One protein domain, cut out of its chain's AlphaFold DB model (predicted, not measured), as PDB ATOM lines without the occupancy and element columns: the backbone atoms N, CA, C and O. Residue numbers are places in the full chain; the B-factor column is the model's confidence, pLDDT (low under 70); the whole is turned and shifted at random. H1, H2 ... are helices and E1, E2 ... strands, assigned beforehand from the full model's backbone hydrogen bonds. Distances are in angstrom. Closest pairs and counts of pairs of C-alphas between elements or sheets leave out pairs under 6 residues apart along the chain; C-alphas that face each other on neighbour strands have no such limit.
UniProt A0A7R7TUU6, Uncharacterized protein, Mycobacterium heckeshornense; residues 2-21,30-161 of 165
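Overview. This is residues 2 to 21 and 30 to 161 of the 165 residues of an uncharacterized protein of Mycobacterium heckeshornense (UniProt A0A7R7TUU6). A small twisted sheet of four strands has helices over one face: H3 and H1 pack over it, and the longest helix, H4, sits between these two on their far side from the sheet and touches both. H2 lies off by itself beyond one end of E1, and long unnamed links run round the body. The printed part has 152 residues, with four named helices and four named strands in the order H1 H2 E1 E2 H3 E3 E4 H4; the sheet runs E1 E4 E2 E3 and is mixed. The class is mixed, helices and strands, though under half of the residues, 66, are in named elements. The whole is compact, with a radius of gyration of the C-alphas of 14.6 A and spans of 41 by 33 by 29 A.

Along the chain. Find C-alpha 53 at (-13.653, 19.028, -4.727); from there E1 runs 16.6 A to residue 58. Beside it look for E4, residues 119 to 124, 16.2 A long, then E2, residues 67 to 70, and E3, residues 91 to 93. H3 is residues 75 to 84, 14.6 A. H1 begins at C-alpha 2, (-1.685, 13.925, -12.090), and runs 16.4 A to residue 13. H2 is residues 41 to 49, 12.2 A. H4, residues 145 to 160, runs 22.2 A to C-alpha 160 at (-17.771, 6.948, 0.950).

Arrangement. Start at the sheet, where E1 and E4 are parallel neighbours, with N 55 and O 120 2.9 A apart, within hydrogen-bond range. E4 and E2 are antiparallel, with N 123 and O 69 at 2.9 A. E2 and E3 are parallel, with N 70 and O 93 at 2.8 A. E2, H3 and E3 form a strand-helix-strand unit, two parallel neighbour strands with a helix between, and its crossover is right-handed. H3 is on the sheet at a height of 7.1 A, over E2 and only just over E4, where 3 of its C-alphas fall; its closest C-alphas to E4 are those of Ala 78 and Ala 120, 5.3 A apart. H1 is on the same face, making two layers, helices on one face of a sheet; it lies over E1 at a height of 10.8 A. H4 touches H1 at a steep tilt of 47 degrees, the same way, closest at the C-alphas of Ala 13 and Ala 155, 4.8 A. With residues 153 to 157 alone H4 touches H3, closest at the C-alphas of His 84 and Gly 153, 5.0 A. H2 is not on the sheet and touches no helix. In H1, H2, H3 and H4 every O i to N i+4 pair is within hydrogen-bond range.

Size, cuts and confidence. The two C-alphas farthest apart are those of Asp 38 and Arg 137, 41.4 A. Residues 22 to 29 are not printed, and C-alphas 21 and 30 stand 11.6 A apart across the cut. The links E3 to E4 and E4 to H4 are long. Mean pLDDT of the printed part is 96.6, and no printed residue is under 70.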
ATOM      1  N   THR A   2      -0.592  13.495 -12.995       95.31
ATOM      2  CA  THR A   2      -1.685  13.925 -12.090       95.31
ATOM      3  C   THR A   2      -3.057  13.846 -12.762       95.31
ATOM      4  O   THR A   2      -4.015  13.449 -12.115       95.31
ATOM      5  N   ASP A   3      -3.120  14.147 -14.060       95.31
ATOM      6  CA  ASP A   3      -4.275  13.919 -14.930       95.31
ATOM      7  C   ASP A   3      -4.703  12.447 -14.962       95.31
ATOM      8  O   ASP A   3      -5.839  12.155 -14.622       95.31
ATOM      9  N   VAL A   4      -3.782  11.519 -15.243       97.00
ATOM     10  CA  VAL A   4      -4.077  10.073 -15.276       97.00
ATOM     11  C   VAL A   4      -4.627   9.574 -13.935       97.00
ATOM     12  O   VAL A   4      -5.581   8.801 -13.908       97.00
ATOM     13  N   ILE A   5      -4.045  10.017 -12.814       98.38
ATOM     14  CA  ILE A   5      -4.522   9.650 -11.471       98.38
ATOM     15  C   ILE A   5      -5.931  10.204 -11.234       98.38
ATOM     16  O   ILE A   5      -6.787   9.471 -10.746       98.38
ATOM     17  N   ALA A   6      -6.173  11.474 -11.580       98.38
ATOM     18  CA  ALA A   6      -7.477  12.112 -11.417       98.38
ATOM     19  C   ALA A   6      -8.553  11.416 -12.258       98.38
ATOM     20  O   ALA A   6      -9.609  11.091 -11.732       98.38
ATOM     21  N   GLU A   7      -8.270  11.139 -13.532       98.38
ATOM     22  CA  GLU A   7      -9.205  10.476 -14.442       98.38
ATOM     23  C   GLU A   7      -9.554   9.072 -13.982       98.38
ATOM     24  O   GLU A   7     -10.729   8.749 -13.883       98.38
ATOM     25  N   ARG A   8      -8.556   8.249 -13.643       98.44
ATOM     26  CA  ARG A   8      -8.824   6.878 -13.198       98.44
ATOM     27  C   ARG A   8      -9.543   6.831 -11.854       98.44
ATOM     28  O   ARG A   8     -10.364   5.948 -11.638       98.44
ATOM     29  N   ALA A   9      -9.241   7.759 -10.943       98.62
ATOM     30  CA  ALA A   9      -9.949   7.840  -9.668       98.62
ATOM     31  C   ALA A   9     -11.401   8.299  -9.858       98.62
ATOM     32  O   ALA A   9     -12.289   7.767  -9.198       98.62
ATOM     33  N   ALA A  10     -11.628   9.261 -10.757       98.44
ATOM     34  CA  ALA A  10     -12.952   9.757 -11.097       98.44
ATOM     35  C   ALA A  10     -13.799   8.680 -11.785       98.44
ATOM     36  O   ALA A  10     -14.898   8.400 -11.321       98.44
ATOM     37  N   ASP A  11     -13.249   8.009 -12.798       98.50
ATOM     38  CA  ASP A  11     -13.887   6.893 -13.505       98.50
ATOM     39  C   ASP A  11     -14.262   5.755 -12.543       98.50
ATOM     40  O   ASP A  11     -15.414   5.338 -12.468       98.50
ATOM     41  N   ALA A  12     -13.329   5.334 -11.681       98.38
ATOM     42  CA  ALA A  12     -13.590   4.292 -10.690       98.38
ATOM     43  C   ALA A  12     -14.631   4.692  -9.624       98.38
ATOM     44  O   ALA A  12     -15.169   3.821  -8.932       98.38
ATOM     45  N   ALA A  13     -14.876   5.986  -9.420       98.06
ATOM     46  CA  ALA A  13     -15.822   6.500  -8.434       98.06
ATOM     47  C   ALA A  13     -17.150   6.977  -9.030       98.06
ATOM     48  O   ALA A  13     -18.021   7.340  -8.245       98.06
ATOM     49  N   ASP A  14     -17.287   6.985 -10.360       97.62
ATOM     50  CA  ASP A  14     -18.360   7.689 -11.074       97.62
ATOM     51  C   ASP A  14     -18.462   9.172 -10.648       97.62
ATOM     52  O   ASP A  14     -19.525   9.696 -10.319       97.62
ATOM     53  N   ALA A  15     -17.307   9.845 -10.563       97.69
ATOM     54  CA  ALA A  15     -17.193  11.234 -10.121       97.69
ATOM     55  C   ALA A  15     -16.851  12.188 -11.277       97.69
ATOM     56  O   ALA A  15     -16.170  11.827 -12.236       97.69
ATOM     57  N   SER A  16     -17.258  13.453 -11.153       98.12
ATOM     58  CA  SER A  16     -16.923  14.500 -12.125       98.12
ATOM     59  C   SER A  16     -15.431  14.860 -12.071       98.12
ATOM     60  O   SER A  16     -14.838  14.962 -10.995       98.12
ATOM     61  N   VAL A  17     -14.820  15.126 -13.232       98.19
ATOM     62  CA  VAL A  17     -13.399  15.501 -13.345       98.19
ATOM     63  C   VAL A  17     -13.210  16.750 -14.206       98.19
ATOM     64  O   VAL A  17     -13.800  16.886 -15.276       98.19
ATOM     65  N   TYR A  18     -12.346  17.658 -13.751       97.81
ATOM     66  CA  TYR A  18     -11.875  18.813 -14.512       97.81
ATOM     67  C   TYR A  18     -10.350  18.781 -14.602       97.81
ATOM     68  O   TYR A  18      -9.663  18.606 -13.594       97.81
ATOM     69  N   LEU A  19      -9.814  18.965 -15.810       95.94
ATOM     70  CA  LEU A  19      -8.382  18.879 -16.084       95.94
ATOM     71  C   LEU A  19      -7.899  20.089 -16.870       95.94
ATOM     72  O   LEU A  19      -8.502  20.488 -17.865       95.94
ATOM     73  N   VAL A  20      -6.722  20.582 -16.492       92.25
ATOM     74  CA  VAL A  20      -5.921  21.476 -17.327       92.25
ATOM     75  C   VAL A  20      -4.691  20.706 -17.783       92.25
ATOM     76  O   VAL A  20      -3.826  20.362 -16.976       92.25
ATOM     77  N   ARG A  21      -4.606  20.436 -19.087       90.94
ATOM     78  CA  ARG A  21      -3.433  19.810 -19.702       90.94
ATOM     79  C   ARG A  21      -2.629  20.852 -20.449       90.94
ATOM     80  O   ARG A  21      -3.102  21.443 -21.417       90.94
ATOM     81  N   LEU A  30       1.588  27.679 -13.772       86.75
ATOM     82  CA  LEU A  30       0.581  28.617 -13.294       86.75
ATOM     83  C   LEU A  30       0.175  28.244 -11.862       86.75
ATOM     84  O   LEU A  30      -0.231  27.120 -11.597       86.75
ATOM     85  N   SER A  31       0.308  29.185 -10.921       89.62
ATOM     86  CA  SER A  31      -0.178  28.996  -9.548       89.62
ATOM     87  C   SER A  31      -1.691  28.767  -9.530       89.62
ATOM     88  O   SER A  31      -2.403  29.408 -10.305       89.62
ATOM     89  N   SER A  32      -2.180  27.916  -8.618       88.44
ATOM     90  CA  SER A  32      -3.606  27.576  -8.503       88.44
ATOM     91  C   SER A  32      -4.501  28.809  -8.348       88.44
ATOM     92  O   SER A  32      -5.552  28.882  -8.969       88.44
ATOM     93  N   VAL A  33      -4.045  29.829  -7.615       92.69
ATOM     94  CA  VAL A  33      -4.791  31.084  -7.380       92.69
ATOM     95  C   VAL A  33      -4.987  31.937  -8.637       92.69
ATOM     96  O   VAL A  33      -5.722  32.917  -8.608       92.69
ATOM     97  N   ARG A  34      -4.296  31.605  -9.735       94.12
ATOM     98  CA  ARG A  34      -4.414  32.305 -11.020       94.12
ATOM     99  C   ARG A  34      -5.352  31.599 -11.999       94.12
ATOM    100  O   ARG A  34      -5.535  32.103 -13.097       94.12
ATOM    101  N   PHE A  35      -5.943  30.462 -11.627       93.19
ATOM    102  CA  PHE A  35      -7.004  29.838 -12.414       93.19
ATOM    103  C   PHE A  35      -8.340  30.475 -12.048       93.19
ATOM    104  O   PHE A  35      -8.902  30.216 -10.985       93.19
ATOM    105  N   ARG A  36      -8.823  31.345 -12.930       94.25
ATOM    106  CA  ARG A  36     -10.000  32.175 -12.699       94.25
ATOM    107  C   ARG A  36     -11.232  31.592 -13.400       94.25
ATOM    108  O   ARG A  36     -11.182  31.388 -14.612       94.25
ATOM    109  N   PRO A  37     -12.336  31.306 -12.682       94.25
ATOM    110  CA  PRO A  37     -13.573  30.808 -13.289       94.25
ATOM    111  C   PRO A  37     -14.175  31.771 -14.322       94.25
ATOM    112  O   PRO A  37     -14.725  31.328 -15.322       94.25
ATOM    113  N   ASP A  38     -14.013  33.079 -14.129       95.44
ATOM    114  CA  ASP A  38     -14.421  34.125 -15.073       95.44
ATOM    115  C   ASP A  38     -13.600  34.124 -16.376       95.44
ATOM    116  O   ASP A  38     -14.083  34.583 -17.408       95.44
ATOM    117  N   GLU A  39     -12.400  33.538 -16.366       95.81
ATOM    118  CA  GLU A  39     -11.548  33.364 -17.551       95.81
ATOM    119  C   GLU A  39     -11.702  31.964 -18.188       95.81
ATOM    120  O   GLU A  39     -11.083  31.666 -19.210       95.81
ATOM    121  N   SER A  40     -12.518  31.075 -17.602       96.12
ATOM    122  CA  SER A  40     -12.724  29.709 -18.095       96.12
ATOM    123  C   SER A  40     -14.155  29.222 -17.836       96.12
ATOM    124  O   SER A  40     -14.439  28.698 -16.756       96.12
ATOM    125  N   PRO A  41     -15.047  29.274 -18.847       97.00
ATOM    126  CA  PRO A  41     -16.422  28.789 -18.715       97.00
ATOM    127  C   PRO A  41     -16.514  27.337 -18.231       97.00
ATOM    128  O   PRO A  41     -17.398  27.002 -17.456       97.00
ATOM    129  N   ARG A  42     -15.557  26.485 -18.625       97.88
ATOM    130  CA  ARG A  42     -15.489  25.081 -18.184       97.88
ATOM    131  C   ARG A  42     -15.122  24.929 -16.712       97.88
ATOM    132  O   ARG A  42     -15.624  24.025 -16.058       97.88
ATOM    133  N   LEU A  43     -14.251  25.795 -16.192       97.62
ATOM    134  CA  LEU A  43     -13.956  25.807 -14.761       97.62
ATOM    135  C   LEU A  43     -15.172  26.300 -13.974       97.62
ATOM    136  O   LEU A  43     -15.513  25.694 -12.965       97.62
ATOM    137  N   ALA A  44     -15.825  27.369 -14.436       97.94
ATOM    138  CA  ALA A  44     -17.042  27.874 -13.809       97.94
ATOM    139  C   ALA A  44     -18.147  26.808 -13.765       97.94
ATOM    140  O   ALA A  44     -18.681  26.546 -12.693       97.94
ATOM    141  N   GLU A  45     -18.414  26.141 -14.892       98.25
ATOM    142  CA  GLU A  45     -19.370  25.032 -15.003       98.25
ATOM    143  C   GLU A  45     -19.050  23.901 -14.015       98.25
ATOM    144  O   GLU A  45     -19.924  23.451 -13.278       98.25
ATOM    145  N   PHE A  46     -17.786  23.474 -13.938       98.31
ATOM    146  CA  PHE A  46     -17.374  22.423 -13.007       98.31
ATOM    147  C   PHE A  46     -17.574  22.825 -11.539       98.31
ATOM    148  O   PHE A  46     -18.098  22.036 -10.757       98.31
ATOM    149  N   LEU A  47     -17.159  24.038 -11.161       97.88
ATOM    150  CA  LEU A  47     -17.257  24.517  -9.779       97.88
ATOM    151  C   LEU A  47     -18.705  24.733  -9.329       97.88
ATOM    152  O   LEU A  47     -18.989  24.553  -8.149       97.88
ATOM    153  N   ASP A  48     -19.597  25.114 -10.244       97.69
ATOM    154  CA  ASP A  48     -21.030  25.239  -9.966       97.69
ATOM    155  C   ASP A  48     -21.704  23.867  -9.816       97.69
ATOM    156  O   ASP A  48     -22.614  23.692  -9.005       97.69
ATOM    157  N   HIS A  49     -21.217  22.867 -10.554       97.56
ATOM    158  CA  HIS A  49     -21.771  21.518 -10.567       97.56
ATOM    159  C   HIS A  49     -21.486  20.710  -9.288       97.56
ATOM    160  O   HIS A  49     -22.350  19.946  -8.860       97.56
ATOM    161  N   VAL A  50     -20.303  20.856  -8.676       97.19
ATOM    162  CA  VAL A  50     -19.883  20.029  -7.527       97.19
ATOM    163  C   VAL A  50     -20.031  20.742  -6.178       97.19
ATOM    164  O   VAL A  50     -19.744  21.930  -6.040       97.19
ATOM    165  N   ASP A  51     -20.409  19.990  -5.141       96.31
ATOM    166  CA  ASP A  51     -20.498  20.508  -3.766       96.31
ATOM    167  C   ASP A  51     -19.124  20.558  -3.078       96.31
ATOM    168  O   ASP A  51     -18.772  21.540  -2.422       96.31
ATOM    169  N   VAL A  52     -18.307  19.522  -3.295       97.38
ATOM    170  CA  VAL A  52     -16.933  19.384  -2.790       97.38
ATOM    171  C   VAL A  52     -15.974  19.027  -3.922       97.38
ATOM    172  O   VAL A  52     -16.353  18.382  -4.896       97.38
ATOM    173  N   ALA A  53     -14.698  19.391  -3.773       97.94
ATOM    174  CA  ALA A  53     -13.653  19.028  -4.727       97.94
ATOM    175  C   ALA A  53     -12.356  18.603  -4.033       97.94
ATOM    176  O   ALA A  53     -11.969  19.136  -2.988       97.94
ATOM    177  N   VAL A  54     -11.644  17.672  -4.671       98.56
ATOM    178  CA  VAL A  54     -10.261  17.320  -4.340       98.56
ATOM    179  C   VAL A  54      -9.379  17.721  -5.515       98.56
ATOM    180  O   VAL A  54      -9.561  17.230  -6.625       98.56
ATOM    181  N   SER A  55      -8.420  18.616  -5.285       98.44
ATOM    182  CA  SER A  55      -7.450  19.018  -6.313       98.44
ATOM    183  C   SER A  55      -6.156  18.223  -6.169       98.44
ATOM    184  O   SER A  55      -5.605  18.122  -5.073       98.44
ATOM    185  N   LEU A  56      -5.660  17.660  -7.274       98.38
ATOM    186  CA  LEU A  56      -4.399  16.917  -7.304       98.38
ATOM    187  C   LEU A  56      -3.286  17.784  -7.885       98.38
ATOM    188  O   LEU A  56      -3.345  18.210  -9.038       98.38
ATOM    189  N   HIS A  57      -2.238  17.989  -7.099       97.31
ATOM    190  CA  HIS A  57      -1.077  18.782  -7.475       97.31
ATOM    191  C   HIS A  57       0.200  17.959  -7.359       97.31
ATOM    192  O   HIS A  57       0.243  16.899  -6.734       97.31
ATOM    193  N   SER A  58       1.259  18.432  -8.005       95.00
ATOM    194  CA  SER A  58       2.584  17.847  -7.862       95.00
ATOM    195  C   SER A  58       3.487  18.761  -7.058       95.00
ATOM    196  O   SER A  58       3.567  19.951  -7.359       95.00
ATOM    197  N   TYR A  59       4.289  18.180  -6.170       95.56
ATOM    198  CA  TYR A  59       5.320  18.925  -5.459       95.56
ATOM    199  C   TYR A  59       6.651  18.172  -5.412       95.56
ATOM    200  O   TYR A  59       6.743  16.960  -5.640       95.56
ATOM    201  N   ALA A  60       7.702  18.922  -5.090       92.94
ATOM    202  CA  ALA A  60       9.022  18.395  -4.791       92.94
ATOM    203  C   ALA A  60       9.610  19.145  -3.592       92.94
ATOM    204  O   ALA A  60       9.783  20.365  -3.629       92.94
ATOM    205  N   ARG A  61       9.916  18.420  -2.518       93.44
ATOM    206  CA  ARG A  61      10.648  18.925  -1.352       93.44
ATOM    207  C   ARG A  61      11.637  17.859  -0.897       93.44
ATOM    208  O   ARG A  61      11.308  16.670  -0.866       93.44
ATOM    209  N   PHE A  62      12.850  18.289  -0.565       90.19
ATOM    210  CA  PHE A  62      13.869  17.398  -0.026       90.19
ATOM    211  C   PHE A  62      13.362  16.733   1.266       90.19
ATOM    212  O   PHE A  62      12.650  17.358   2.047       90.19
ATOM    213  N   GLY A  63      13.667  15.447   1.451       93.12
ATOM    214  CA  GLY A  63      13.247  14.676   2.629       93.12
ATOM    215  C   GLY A  63      11.756  14.318   2.707       93.12
ATOM    216  O   GLY A  63      11.359  13.635   3.641       93.12
ATOM    217  N   ARG A  64      10.922  14.723   1.736       95.88
ATOM    218  CA  ARG A  64       9.460  14.507   1.773       95.88
ATOM    219  C   ARG A  64       8.925  13.652   0.623       95.88
ATOM    220  O   ARG A  64       7.738  13.647   0.335       95.88
ATOM    221  N   SER A  65       9.781  12.885  -0.054       95.56
ATOM    222  CA  SER A  65       9.371  12.085  -1.223       95.56
ATOM    223  C   SER A  65       8.323  11.006  -0.928       95.56
ATOM    224  O   SER A  65       7.686  10.522  -1.859       95.56
ATOM    225  N   THR A  66       8.152  10.616   0.333       96.81
ATOM    226  CA  THR A  66       7.158   9.635   0.799       96.81
ATOM    227  C   THR A  66       5.962  10.288   1.495       96.81
ATOM    228  O   THR A  66       5.161   9.601   2.111       96.81
ATOM    229  N   GLN A  67       5.810  11.611   1.408       98.25
ATOM    230  CA  GLN A  67       4.670  12.311   1.997       98.25
ATOM    231  C   GLN A  67       3.671  12.742   0.920       98.25
ATOM    232  O   GLN A  67       4.061  13.173  -0.170       98.25
ATOM    233  N   LEU A  68       2.387  12.660   1.247       98.62
ATOM    234  CA  LEU A  68       1.302  13.336   0.546       98.62
ATOM    235  C   LEU A  68       0.814  14.455   1.467       98.62
ATOM    236  O   LEU A  68       0.649  14.224   2.662       98.62
ATOM    237  N   LEU A  69       0.614  15.666   0.951       98.75
ATOM    238  CA  LEU A  69       0.229  16.809   1.790       98.75
ATOM    239  C   LEU A  69      -1.231  17.164   1.509       98.75
ATOM    240  O   LEU A  69      -1.556  17.559   0.393       98.75
ATOM    241  N   ALA A  70      -2.093  17.002   2.512       98.69
ATOM    242  CA  ALA A  70      -3.535  17.214   2.428       98.69
ATOM    243  C   ALA A  70      -3.922  18.573   3.048       98.69
ATOM    244  O   ALA A  70      -4.254  18.704   4.233       98.69
ATOM    245  N   GLY A  71      -3.844  19.611   2.219       98.56
ATOM    246  CA  GLY A  71      -4.238  20.986   2.507       98.56
ATOM    247  C   GLY A  71      -5.705  21.283   2.167       98.56
ATOM    248  O   GLY A  71      -6.561  20.402   2.223       98.56
ATOM    249  N   GLY A  72      -6.004  22.537   1.834       98.25
ATOM    250  CA  GLY A  72      -7.346  23.033   1.513       98.25
ATOM    251  C   GLY A  72      -8.144  23.492   2.732       98.25
ATOM    252  O   GLY A  72      -7.794  23.194   3.882       98.25
ATOM    253  N   ARG A  73      -9.213  24.255   2.491       98.12
ATOM    254  CA  ARG A  73     -10.063  24.805   3.561       98.12
ATOM    255  C   ARG A  73     -11.008  23.761   4.158       98.12
ATOM    256  O   ARG A  73     -11.316  23.852   5.344       98.12
ATOM    257  N   ASN A  74     -11.411  22.742   3.396       98.12
ATOM    258  CA  ASN A  74     -12.249  21.663   3.915       98.12
ATOM    259  C   ASN A  74     -11.396  20.644   4.696       98.12
ATOM    260  O   ASN A  74     -10.896  19.651   4.162       98.12
ATOM    261  N   ARG A  75     -11.199  20.911   5.995       98.12
ATOM    262  CA  ARG A  75     -10.358  20.071   6.870       98.12
ATOM    263  C   ARG A  75     -10.971  18.698   7.156       98.12
ATOM    264  O   ARG A  75     -10.224  17.731   7.325       98.12
ATOM    265  N   LYS A  76     -12.307  18.592   7.161       98.00
ATOM    266  CA  LYS A  76     -13.013  17.305   7.271       98.00
ATOM    267  C   LYS A  76     -12.672  16.415   6.071       98.00
ATOM    268  O   LYS A  76     -12.293  15.262   6.263       98.00
ATOM    269  N   LEU A  77     -12.709  16.970   4.857       98.31
ATOM    270  CA  LEU A  77     -12.362  16.256   3.628       98.31
ATOM    271  C   LEU A  77     -10.878  15.866   3.586       98.31
ATOM    272  O   LEU A  77     -10.560  14.726   3.265       98.31
ATOM    273  N   ALA A  78      -9.967  16.757   3.992       98.62
ATOM    274  CA  ALA A  78      -8.540  16.430   4.088       98.62
ATOM    275  C   ALA A  78      -8.268  15.246   5.041       98.62
ATOM    276  O   ALA A  78      -7.511  14.335   4.709       98.62
ATOM    277  N   SER A  79      -8.932  15.227   6.200       98.38
ATOM    278  CA  SER A  79      -8.827  14.126   7.171       98.38
ATOM    279  C   SER A  79      -9.459  12.837   6.644       98.38
ATOM    280  O   SER A  79      -8.947  11.742   6.865       98.38
ATOM    281  N   HIS A  80     -10.565  12.950   5.908       98.31
ATOM    282  CA  HIS A  80     -11.218  11.811   5.271       98.31
ATOM    283  C   HIS A  80     -10.349  11.157   4.205       98.31
ATOM    284  O   HIS A  80     -10.243   9.932   4.199       98.31
ATOM    285  N   LEU A  81      -9.675  11.956   3.374       98.50
ATOM    286  CA  LEU A  81      -8.682  11.462   2.422       98.50
ATOM    287  C   LEU A  81      -7.576  10.688   3.140       98.50
ATOM    288  O   LEU A  81      -7.279   9.562   2.755       98.50
ATOM    289  N   ALA A  82      -7.020  11.233   4.224       98.31
ATOM    290  CA  ALA A  82      -5.958  10.563   4.976       98.31
ATOM    291  C   ALA A  82      -6.359   9.171   5.498       98.31
ATOM    292  O   ALA A  82      -5.518   8.281   5.533       98.31
ATOM    293  N   ARG A  83      -7.638   8.953   5.839       98.12
ATOM    294  CA  ARG A  83      -8.147   7.634   6.269       98.12
ATOM    295  C   ARG A  83      -8.274   6.608   5.141       98.12
ATOM    296  O   ARG A  83      -8.302   5.419   5.428       98.12
ATOM    297  N   HIS A  84      -8.402   7.051   3.892       98.50
ATOM    298  CA  HIS A  84      -8.585   6.168   2.731       98.50
ATOM    299  C   HIS A  84      -7.293   5.948   1.940       98.50
ATOM    300  O   HIS A  84      -7.181   4.985   1.187       98.50
ATOM    301  N   LEU A  85      -6.320   6.845   2.088       98.25
ATOM    302  CA  LEU A  85      -5.034   6.782   1.406       98.25
ATOM    303  C   LEU A  85      -4.011   5.993   2.233       98.25
ATOM    304  O   LEU A  85      -3.008   6.545   2.692       98.25
ATOM    305  N   ASP A  86      -4.269   4.696   2.398       95.12
ATOM    306  CA  ASP A  86      -3.323   3.750   2.993       95.12
ATOM    307  C   ASP A  86      -2.351   3.233   1.924       95.12
ATOM    308  O   ASP A  86      -2.659   2.348   1.124       95.12
ATOM    309  N   LEU A  87      -1.183   3.870   1.856       96.50
ATOM    310  CA  LEU A  87      -0.173   3.629   0.833       96.50
ATOM    311  C   LEU A  87       1.112   3.128   1.509       96.50
ATOM    312  O   LEU A  87       1.774   3.915   2.194       96.50
ATOM    313  N   PRO A  88       1.524   1.863   1.301       91.88
ATOM    314  CA  PRO A  88       2.693   1.297   1.967       91.88
ATOM    315  C   PRO A  88       3.954   2.153   1.807       91.88
ATOM    316  O   PRO A  88       4.423   2.416   0.696       91.88
ATOM    317  N   GLY A  89       4.521   2.587   2.934       95.06
ATOM    318  CA  GLY A  89       5.725   3.422   2.967       95.06
ATOM    319  C   GLY A  89       5.494   4.909   2.673       95.06
ATOM    320  O   GLY A  89       6.473   5.631   2.461       95.06
ATOM    321  N   TYR A  90       4.241   5.370   2.665       97.94
ATOM    322  CA  TYR A  90       3.879   6.779   2.539       97.94
ATOM    323  C   TYR A  90       3.069   7.261   3.738       97.94
ATOM    324  O   TYR A  90       2.439   6.488   4.450       97.94
ATOM    325  N   GLN A  91       3.093   8.572   3.949       98.06
ATOM    326  CA  GLN A  91       2.351   9.232   5.011       98.06
ATOM    327  C   GLN A  91       1.529  10.379   4.432       98.06
ATOM    328  O   GLN A  91       2.064  11.223   3.710       98.06
ATOM    329  N   VAL A  92       0.246  10.446   4.787       98.56
ATOM    330  CA  VAL A  92      -0.594  11.610   4.492       98.56
ATOM    331  C   VAL A  92      -0.490  12.602   5.645       98.56
ATOM    332  O   VAL A  92      -0.779  12.270   6.789       98.56
ATOM    333  N   ILE A  93      -0.056  13.822   5.344       98.62
ATOM    334  CA  ILE A  93       0.091  14.910   6.310       98.62
ATOM    335  C   ILE A  93      -1.121  15.830   6.198       98.62
ATOM    336  O   ILE A  93      -1.302  16.479   5.169       98.62
ATOM    337  N   THR A  94      -1.918  15.913   7.260       98.62
ATOM    338  CA  THR A  94      -3.088  16.803   7.372       98.62
ATOM    339  C   THR A  94      -2.833  18.013   8.263       98.62
ATOM    340  O   THR A  94      -3.557  19.003   8.174       98.62
ATOM    341  N   GLU A  95      -1.809  17.980   9.109       98.44
ATOM    342  CA  GLU A  95      -1.519  19.090  10.015       98.44
ATOM    343  C   GLU A  95      -0.952  20.273   9.233       98.44
ATOM    344  O   GLU A  95       0.142  20.194   8.670       98.44
ATOM    345  N   LEU A  96      -1.695  21.385   9.187       98.44
ATOM    346  CA  LEU A  96      -1.332  22.549   8.371       98.44
ATOM    347  C   LEU A  96       0.053  23.096   8.733       98.44
ATOM    348  O   LEU A  96       0.791  23.521   7.844       98.44
ATOM    349  N   ASP A  97       0.444  23.029  10.004       98.06
ATOM    350  CA  ASP A  97       1.760  23.481  10.461       98.06
ATOM    351  C   ASP A  97       2.906  22.546  10.069       98.06
ATOM    352  O   ASP A  97       4.044  22.993   9.934       98.06
ATOM    353  N   ALA A  98       2.607  21.287   9.746       97.88
ATOM    354  CA  ALA A  98       3.565  20.352   9.163       97.88
ATOM    355  C   ALA A  98       3.665  20.461   7.625       97.88
ATOM    356  O   ALA A  98       4.587  19.879   7.028       97.88
ATOM    357  N   ILE A  99       2.750  21.200   6.982       98.31
ATOM    358  CA  ILE A  99       2.715  21.453   5.534       98.31
ATOM    359  C   ILE A  99       3.385  22.810   5.229       98.31
ATOM    360  O   ILE A  99       2.987  23.834   5.801       98.31
ATOM    361  N   PRO A 100       4.364  22.864   4.296       96.75
ATOM    362  CA  PRO A 100       4.941  24.124   3.827       96.75
ATOM    363  C   PRO A 100       3.857  25.111   3.396       96.75
ATOM    364  O   PRO A 100       2.907  24.727   2.716       96.75
ATOM    365  N   ARG A 101       3.987  26.381   3.793       96.25
ATOM    366  CA  ARG A 101       2.921  27.391   3.681       96.25
ATOM    367  C   ARG A 101       2.333  27.488   2.272       96.25
ATOM    368  O   ARG A 101       1.118  27.551   2.114       96.25
ATOM    369  N   GLU A 102       3.192  27.453   1.264       94.75
ATOM    370  CA  GLU A 102       2.860  27.527  -0.158       94.75
ATOM    371  C   GLU A 102       2.137  26.284  -0.710       94.75
ATOM    372  O   GLU A 102       1.535  26.360  -1.775       94.75
ATOM    373  N   LEU A 103       2.158  25.166   0.020       97.06
ATOM    374  CA  LEU A 103       1.527  23.890  -0.340       97.06
ATOM    375  C   LEU A 103       0.248  23.607   0.465       97.06
ATOM    376  O   LEU A 103      -0.387  22.573   0.287       97.06
ATOM    377  N   ARG A 104      -0.155  24.515   1.366       98.12
ATOM    378  CA  ARG A 104      -1.344  24.325   2.214       98.12
ATOM    379  C   ARG A 104      -2.661  24.457   1.454       98.12
ATOM    380  O   ARG A 104      -3.689  24.062   1.986       98.12
ATOM    381  N   GLY A 105      -2.671  25.071   0.270       97.81
ATOM    382  CA  GLY A 105      -3.886  25.233  -0.535       97.81
ATOM    383  C   GLY A 105      -5.006  26.045   0.135       97.81
ATOM    384  O   GLY A 105      -6.167  25.853  -0.199       97.81
ATOM    385  N   LEU A 106      -4.699  26.931   1.093       98.00
ATOM    386  CA  LEU A 106      -5.709  27.644   1.903       98.00
ATOM    387  C   LEU A 106      -6.265  28.922   1.259       98.00
ATOM    388  O   LEU A 106      -7.223  29.491   1.776       98.00
ATOM    389  N   HIS A 107      -5.657  29.397   0.171       97.69
ATOM    390  CA  HIS A 107      -6.033  30.672  -0.436       97.69
ATOM    391  C   HIS A 107      -7.498  30.647  -0.913       97.69
ATOM    392  O   HIS A 107      -7.880  29.676  -1.573       97.69
ATOM    393  N   PRO A 108      -8.317  31.677  -0.622       96.25
ATOM    394  CA  PRO A 108      -9.728  31.706  -1.021       96.25
ATOM    395  C   PRO A 108      -9.917  31.631  -2.543       96.25
ATOM    396  O   PRO A 108     -10.811  30.931  -3.001       96.25
ATOM    397  N   ASP A 109      -9.022  32.253  -3.316       96.25
ATOM    398  CA  ASP A 109      -9.087  32.224  -4.789       96.25
ATOM    399  C   ASP A 109      -8.596  30.914  -5.417       96.25
ATOM    400  O   ASP A 109      -8.667  30.753  -6.631       96.25
ATOM    401  N   ASN A 110      -8.083  29.966  -4.628       97.44
ATOM    402  CA  ASN A 110      -7.783  28.642  -5.160       97.44
ATOM    403  C   ASN A 110      -9.106  27.969  -5.576       97.44
ATOM    404  O   ASN A 110      -9.972  27.826  -4.711       97.44
ATOM    405  N   PRO A 111      -9.277  27.519  -6.836       97.50
ATOM    406  CA  PRO A 111     -10.540  26.954  -7.317       97.50
ATOM    407  C   PRO A 111     -11.122  25.859  -6.427       97.50
ATOM    408  O   PRO A 111     -12.329  25.822  -6.211       97.50
ATOM    409  N   VAL A 112     -10.270  25.021  -5.828       97.62
ATOM    410  CA  VAL A 112     -10.717  23.943  -4.934       97.62
ATOM    411  C   VAL A 112     -11.493  24.459  -3.714       97.62
ATOM    412  O   VAL A 112     -12.288  23.736  -3.131       97.62
ATOM    413  N   ASN A 113     -11.283  25.716  -3.318       97.88
ATOM    414  CA  ASN A 113     -11.940  26.360  -2.183       97.88
ATOM    415  C   ASN A 113     -13.178  27.181  -2.576       97.88
ATOM    416  O   ASN A 113     -13.758  27.822  -1.700       97.88
ATOM    417  N   ARG A 114     -13.542  27.207  -3.865       97.25
ATOM    418  CA  ARG A 114     -14.671  27.988  -4.396       97.25
ATOM    419  C   ARG A 114     -15.944  27.165  -4.614       97.25
ATOM    420  O   ARG A 114     -16.972  27.753  -4.922       97.25
ATOM    421  N   VAL A 115     -15.868  25.844  -4.455       96.44
ATOM    422  CA  VAL A 115     -17.035  24.946  -4.416       96.44
ATOM    423  C   VAL A 115     -17.843  25.172  -3.135       96.44
ATOM    424  O   VAL A 115     -17.300  25.696  -2.157       96.44
ATOM    425  N   ARG A 116     -19.125  24.787  -3.136       95.00
ATOM    426  CA  ARG A 116     -20.107  25.171  -2.101       95.00
ATOM    427  C   ARG A 116     -19.656  24.830  -0.677       95.00
ATOM    428  O   ARG A 116     -19.661  25.707   0.184       95.00
ATOM    429  N   ASP A 117     -19.150  23.618  -0.471       95.25
ATOM    430  CA  ASP A 117     -18.701  23.115   0.835       95.25
ATOM    431  C   ASP A 117     -17.170  23.187   1.005       95.25
ATOM    432  O   ASP A 117     -16.573  22.605   1.920       95.25
ATOM    433  N   GLY A 118     -16.499  23.907   0.100       95.38
ATOM    434  CA  GLY A 118     -15.048  23.958  -0.005       95.38
ATOM    435  C   GLY A 118     -14.413  22.605  -0.347       95.38
ATOM    436  O   GLY A 118     -15.060  21.562  -0.448       95.38
ATOM    437  N   GLY A 119     -13.093  22.607  -0.501       97.75
ATOM    438  CA  GLY A 119     -12.372  21.418  -0.942       97.75
ATOM    439  C   GLY A 119     -11.035  21.195  -0.255       97.75
ATOM    440  O   GLY A 119     -10.600  21.959   0.617       97.75
ATOM    441  N   ALA A 120     -10.399  20.094  -0.647       98.50
ATOM    442  CA  ALA A 120      -9.108  19.648  -0.147       98.50
ATOM    443  C   ALA A 120      -8.076  19.632  -1.279       98.50
ATOM    444  O   ALA A 120      -8.356  19.202  -2.397       98.50
ATOM    445  N   GLN A 121      -6.863  20.091  -0.989       98.69
ATOM    446  CA  GLN A 121      -5.744  20.025  -1.930       98.69
ATOM    447  C   GLN A 121      -4.823  18.881  -1.539       98.69
ATOM    448  O   GLN A 121      -4.410  18.811  -0.384       98.69
ATOM    449  N   LEU A 122      -4.486  18.015  -2.490       98.69
ATOM    450  CA  LEU A 122      -3.561  16.910  -2.294       98.69
ATOM    451  C   LEU A 122      -2.303  17.113  -3.141       98.69
ATOM    452  O   LEU A 122      -2.332  17.046  -4.368       98.69
ATOM    453  N   GLU A 123      -1.181  17.336  -2.467       98.62
ATOM    454  CA  GLU A 123       0.131  17.462  -3.094       98.62
ATOM    455  C   GLU A 123       0.824  16.102  -3.171       98.62
ATOM    456  O   GLU A 123       1.076  15.448  -2.154       98.62
ATOM    457  N   LEU A 124       1.172  15.692  -4.390       98.50
ATOM    458  CA  LEU A 124       1.735  14.385  -4.709       98.50
ATOM    459  C   LEU A 124       3.211  14.494  -5.109       98.50
ATOM    460  O   LEU A 124       3.587  15.176  -6.071       98.50
ATOM    461  N   SER A 125       4.075  13.767  -4.403       97.62
ATOM    462  CA  SER A 125       5.495  13.694  -4.748       97.62
ATOM    463  C   SER A 125       5.704  13.009  -6.108       97.62
ATOM    464  O   SER A 125       4.832  12.311  -6.626       97.62
ATOM    465  N   ALA A 126       6.878  13.166  -6.726       96.69
ATOM    466  CA  ALA A 126       7.213  12.394  -7.933       96.69
ATOM    467  C   ALA A 126       7.176  10.872  -7.703       96.69
ATOM    468  O   ALA A 126       6.887  10.119  -8.631       96.69
ATOM    469  N   ARG A 127       7.450  10.426  -6.470       96.62
ATOM    470  CA  ARG A 127       7.560   9.007  -6.129       96.62
ATOM    471  C   ARG A 127       6.199   8.315  -6.105       96.62
ATOM    472  O   ARG A 127       6.050   7.305  -6.786       96.62
ATOM    473  N   VAL A 128       5.215   8.894  -5.406       97.31
ATOM    474  CA  VAL A 128       3.841   8.349  -5.334       97.31
ATOM    475  C   VAL A 128       3.134   8.402  -6.691       97.31
ATOM    476  O   VAL A 128       2.278   7.582  -6.984       97.31
ATOM    477  N   ARG A 129       3.533   9.341  -7.559       97.19
ATOM    478  CA  ARG A 129       3.032   9.433  -8.936       97.19
ATOM    479  C   ARG A 129       3.623   8.373  -9.871       97.19
ATOM    480  O   ARG A 129       3.183   8.284 -11.006       97.19
ATOM    481  N   GLY A 130       4.619   7.597  -9.445       96.00
ATOM    482  CA  GLY A 130       5.233   6.567 -10.291       96.00
ATOM    483  C   GLY A 130       6.245   7.092 -11.320       96.00
ATOM    484  O   GLY A 130       6.644   6.344 -12.202       96.00
ATOM    485  N   ILE A 131       6.666   8.360 -11.236       94.62
ATOM    486  CA  ILE A 131       7.548   8.994 -12.241       94.62
ATOM    487  C   ILE A 131       8.946   9.327 -11.702       94.62
ATOM    488  O   ILE A 131       9.718  10.048 -12.334       94.62
ATOM    489  N   SER A 132       9.268   8.865 -10.495       93.75
ATOM    490  CA  SER A 132      10.599   9.005  -9.914       93.75
ATOM    491  C   SER A 132      11.447   7.781 -10.260       93.75
ATOM    492  O   SER A 132      10.924   6.671 -10.224       93.75
ATOM    493  N   PRO A 133      12.776   7.916 -10.419       92.19
ATOM    494  CA  PRO A 133      13.669   6.754 -10.461       92.19
ATOM    495  C   PRO A 133      13.592   5.851  -9.215       92.19
ATOM    496  O   PRO A 133      14.064   4.722  -9.245       92.19
ATOM    497  N   ARG A 134      13.027   6.348  -8.103       92.56
ATOM    498  CA  ARG A 134      12.808   5.591  -6.857       92.56
ATOM    499  C   ARG A 134      11.374   5.070  -6.702       92.56
ATOM    500  O   ARG A 134      11.019   4.586  -5.622       92.56
ATOM    501  N   SER A 135      10.523   5.266  -7.706       93.62
ATOM    502  CA  SER A 135       9.177   4.698  -7.726       93.62
ATOM    503  C   SER A 135       9.251   3.179  -7.921       93.62
ATOM    504  O   SER A 135      10.188   2.705  -8.567       93.62
ATOM    505  N   PRO A 136       8.293   2.408  -7.378       92.50
ATOM    506  CA  PRO A 136       8.133   1.014  -7.778       92.50
ATOM    507  C   PRO A 136       7.940   0.921  -9.295       92.50
ATOM    508  O   PRO A 136       7.460   1.873  -9.920       92.50
ATOM    509  N   ARG A 137       8.328  -0.214  -9.886       93.75
ATOM    510  CA  ARG A 137       8.126  -0.435 -11.321       93.75
ATOM    511  C   ARG A 137       6.624  -0.403 -11.637       93.75
ATOM    512  O   ARG A 137       5.849  -0.897 -10.819       93.75
ATOM    513  N   PRO A 138       6.220   0.205 -12.764       94.56
ATOM    514  CA  PRO A 138       4.859   0.078 -13.257       94.56
ATOM    515  C   PRO A 138       4.518  -1.371 -13.612       94.56
ATOM    516  O   PRO A 138       5.390  -2.086 -14.112       94.56
ATOM    517  N   ASP A 139       3.269  -1.751 -13.375       93.25
ATOM    518  CA  ASP A 139       2.660  -2.984 -13.871       93.25
ATOM    519  C   ASP A 139       2.172  -2.790 -15.327       93.25
ATOM    520  O   ASP A 139       2.398  -1.739 -15.941       93.25
ATOM    521  N   ASP A 140       1.502  -3.797 -15.900       93.06
ATOM    522  CA  ASP A 140       1.061  -3.808 -17.309       93.06
ATOM    523  C   ASP A 140       0.112  -2.652 -17.670       93.06
ATOM    524  O   ASP A 140       0.054  -2.213 -18.819       93.06
ATOM    525  N   ASP A 141      -0.616  -2.116 -16.688       91.12
ATOM    526  CA  ASP A 141      -1.532  -0.987 -16.861       91.12
ATOM    527  C   ASP A 141      -0.825   0.385 -16.847       91.12
ATOM    528  O   ASP A 141      -1.478   1.433 -16.944       91.12
ATOM    529  N   GLY A 142       0.504   0.389 -16.713       93.50
ATOM    530  CA  GLY A 142       1.348   1.575 -16.688       93.50
ATOM    531  C   GLY A 142       1.384   2.310 -15.346       93.50
ATOM    532  O   GLY A 142       2.014   3.371 -15.265       93.50
ATOM    533  N   LEU A 143       0.752   1.788 -14.290       96.06
ATOM    534  CA  LEU A 143       0.818   2.352 -12.946       96.06
ATOM    535  C   LEU A 143       1.719   1.521 -12.039       96.06
ATOM    536  O   LEU A 143       1.746   0.300 -12.090       96.06
ATOM    537  N   SER A 144       2.466   2.196 -11.165       95.88
ATOM    538  CA  SER A 144       3.131   1.501 -10.061       95.88
ATOM    539  C   SER A 144       2.094   1.050  -9.033       95.88
ATOM    540  O   SER A 144       1.101   1.752  -8.838       95.88
ATOM    541  N   SER A 145       2.363  -0.030  -8.299       94.81
ATOM    542  CA  SER A 145       1.464  -0.538  -7.248       94.81
ATOM    543  C   SER A 145       1.003   0.536  -6.250       94.81
ATOM    544  O   SER A 145      -0.161   0.584  -5.858       94.81
ATOM    545  N   VAL A 146       1.891   1.468  -5.892       96.69
ATOM    546  CA  VAL A 146       1.572   2.619  -5.030       96.69
ATOM    547  C   VAL A 146       0.646   3.617  -5.731       96.69
ATOM    548  O   VAL A 146      -0.258   4.161  -5.100       96.69
ATOM    549  N   THR A 147       0.863   3.880  -7.021       97.81
ATOM    550  CA  THR A 147      -0.006   4.769  -7.804       97.81
ATOM    551  C   THR A 147      -1.403   4.163  -7.950       97.81
ATOM    552  O   THR A 147      -2.392   4.879  -7.809       97.81
ATOM    553  N   SER A 148      -1.496   2.851  -8.167       97.56
ATOM    554  CA  SER A 148      -2.769   2.122  -8.225       97.56
ATOM    555  C   SER A 148      -3.497   2.159  -6.881       97.56
ATOM    556  O   SER A 148      -4.692   2.446  -6.838       97.56
ATOM    557  N   ALA A 149      -2.776   1.981  -5.768       97.94
ATOM    558  CA  ALA A 149      -3.337   2.137  -4.427       97.94
ATOM    559  C   ALA A 149      -3.834   3.574  -4.162       97.94
ATOM    560  O   ALA A 149      -4.900   3.755  -3.578       97.94
ATOM    561  N   LEU A 150      -3.126   4.601  -4.654       98.56
ATOM    562  CA  LEU A 150      -3.573   5.998  -4.578       98.56
ATOM    563  C   LEU A 150      -4.886   6.210  -5.342       98.56
ATOM    564  O   LEU A 150      -5.810   6.807  -4.796       98.56
ATOM    565  N   VAL A 151      -4.989   5.704  -6.574       98.62
ATOM    566  CA  VAL A 151      -6.224   5.769  -7.375       98.62
ATOM    567  C   VAL A 151      -7.379   5.077  -6.648       98.62
ATOM    568  O   VAL A 151      -8.443   5.672  -6.481       98.62
ATOM    569  N   GLY A 152      -7.157   3.856  -6.155       98.62
ATOM    570  CA  GLY A 152      -8.164   3.095  -5.415       98.62
ATOM    571  C   GLY A 152      -8.622   3.800  -4.136       98.62
ATOM    572  O   GLY A 152      -9.823   3.878  -3.877       98.62
ATOM    573  N   GLY A 153      -7.687   4.369  -3.371       98.69
ATOM    574  CA  GLY A 153      -7.978   5.119  -2.149       98.69
ATOM    575  C   GLY A 153      -8.741   6.420  -2.409       98.69
ATOM    576  O   GLY A 153      -9.693   6.721  -1.690       98.69
ATOM    577  N   LEU A 154      -8.397   7.165  -3.467       98.81
ATOM    578  CA  LEU A 154      -9.156   8.348  -3.893       98.81
ATOM    579  C   LEU A 154     -10.586   7.975  -4.296       98.81
ATOM    580  O   LEU A 154     -11.535   8.625  -3.859       98.81
ATOM    581  N   ALA A 155     -10.746   6.905  -5.075       98.75
ATOM    582  CA  ALA A 155     -12.060   6.453  -5.508       98.75
ATOM    583  C   ALA A 155     -12.914   5.960  -4.327       98.75
ATOM    584  O   ALA A 155     -14.099   6.274  -4.227       98.75
ATOM    585  N   ALA A 156     -12.308   5.235  -3.381       98.62
ATOM    586  CA  ALA A 156     -12.973   4.821  -2.150       98.62
ATOM    587  C   ALA A 156     -13.391   6.024  -1.292       98.62
ATOM    588  O   ALA A 156     -14.514   6.041  -0.791       98.62
ATOM    589  N   ALA A 157     -12.525   7.035  -1.162       98.38
ATOM    590  CA  ALA A 157     -12.833   8.262  -0.435       98.38
ATOM    591  C   ALA A 157     -14.010   9.021  -1.058       98.38
ATOM    592  O   ALA A 157     -14.865   9.507  -0.319       98.38
ATOM    593  N   ALA A 158     -14.066   9.107  -2.391       97.75
ATOM    594  CA  ALA A 158     -15.160   9.754  -3.110       97.75
ATOM    595  C   ALA A 158     -16.492   9.018  -2.892       97.75
ATOM    596  O   ALA A 158     -17.466   9.634  -2.469       97.75
ATOM    597  N   ARG A 159     -16.521   7.689  -3.074       97.44
ATOM    598  CA  ARG A 159     -17.743   6.878  -2.903       97.44
ATOM    599  C   ARG A 159     -18.271   6.845  -1.466       97.44
ATOM    600  O   ARG A 159     -19.460   6.629  -1.258       97.44
ATOM    601  N   SER A 160     -17.399   7.003  -0.470       97.19
ATOM    602  CA  SER A 160     -17.771   6.948   0.950       97.19
ATOM    603  C   SER A 160     -18.037   8.322   1.573       97.19
ATOM    604  O   SER A 160     -18.437   8.394   2.741       97.19
ATOM    605  N   TRP A 161     -17.805   9.413   0.834       96.44
ATOM    606  CA  TRP A 161     -18.056  10.760   1.328       96.44
ATOM    607  C   TRP A 161     -19.560  11.002   1.467       96.44
ATOM    608  O   TRP A 161     -20.330  10.825   0.527       96.44
TER     609      TRP A 161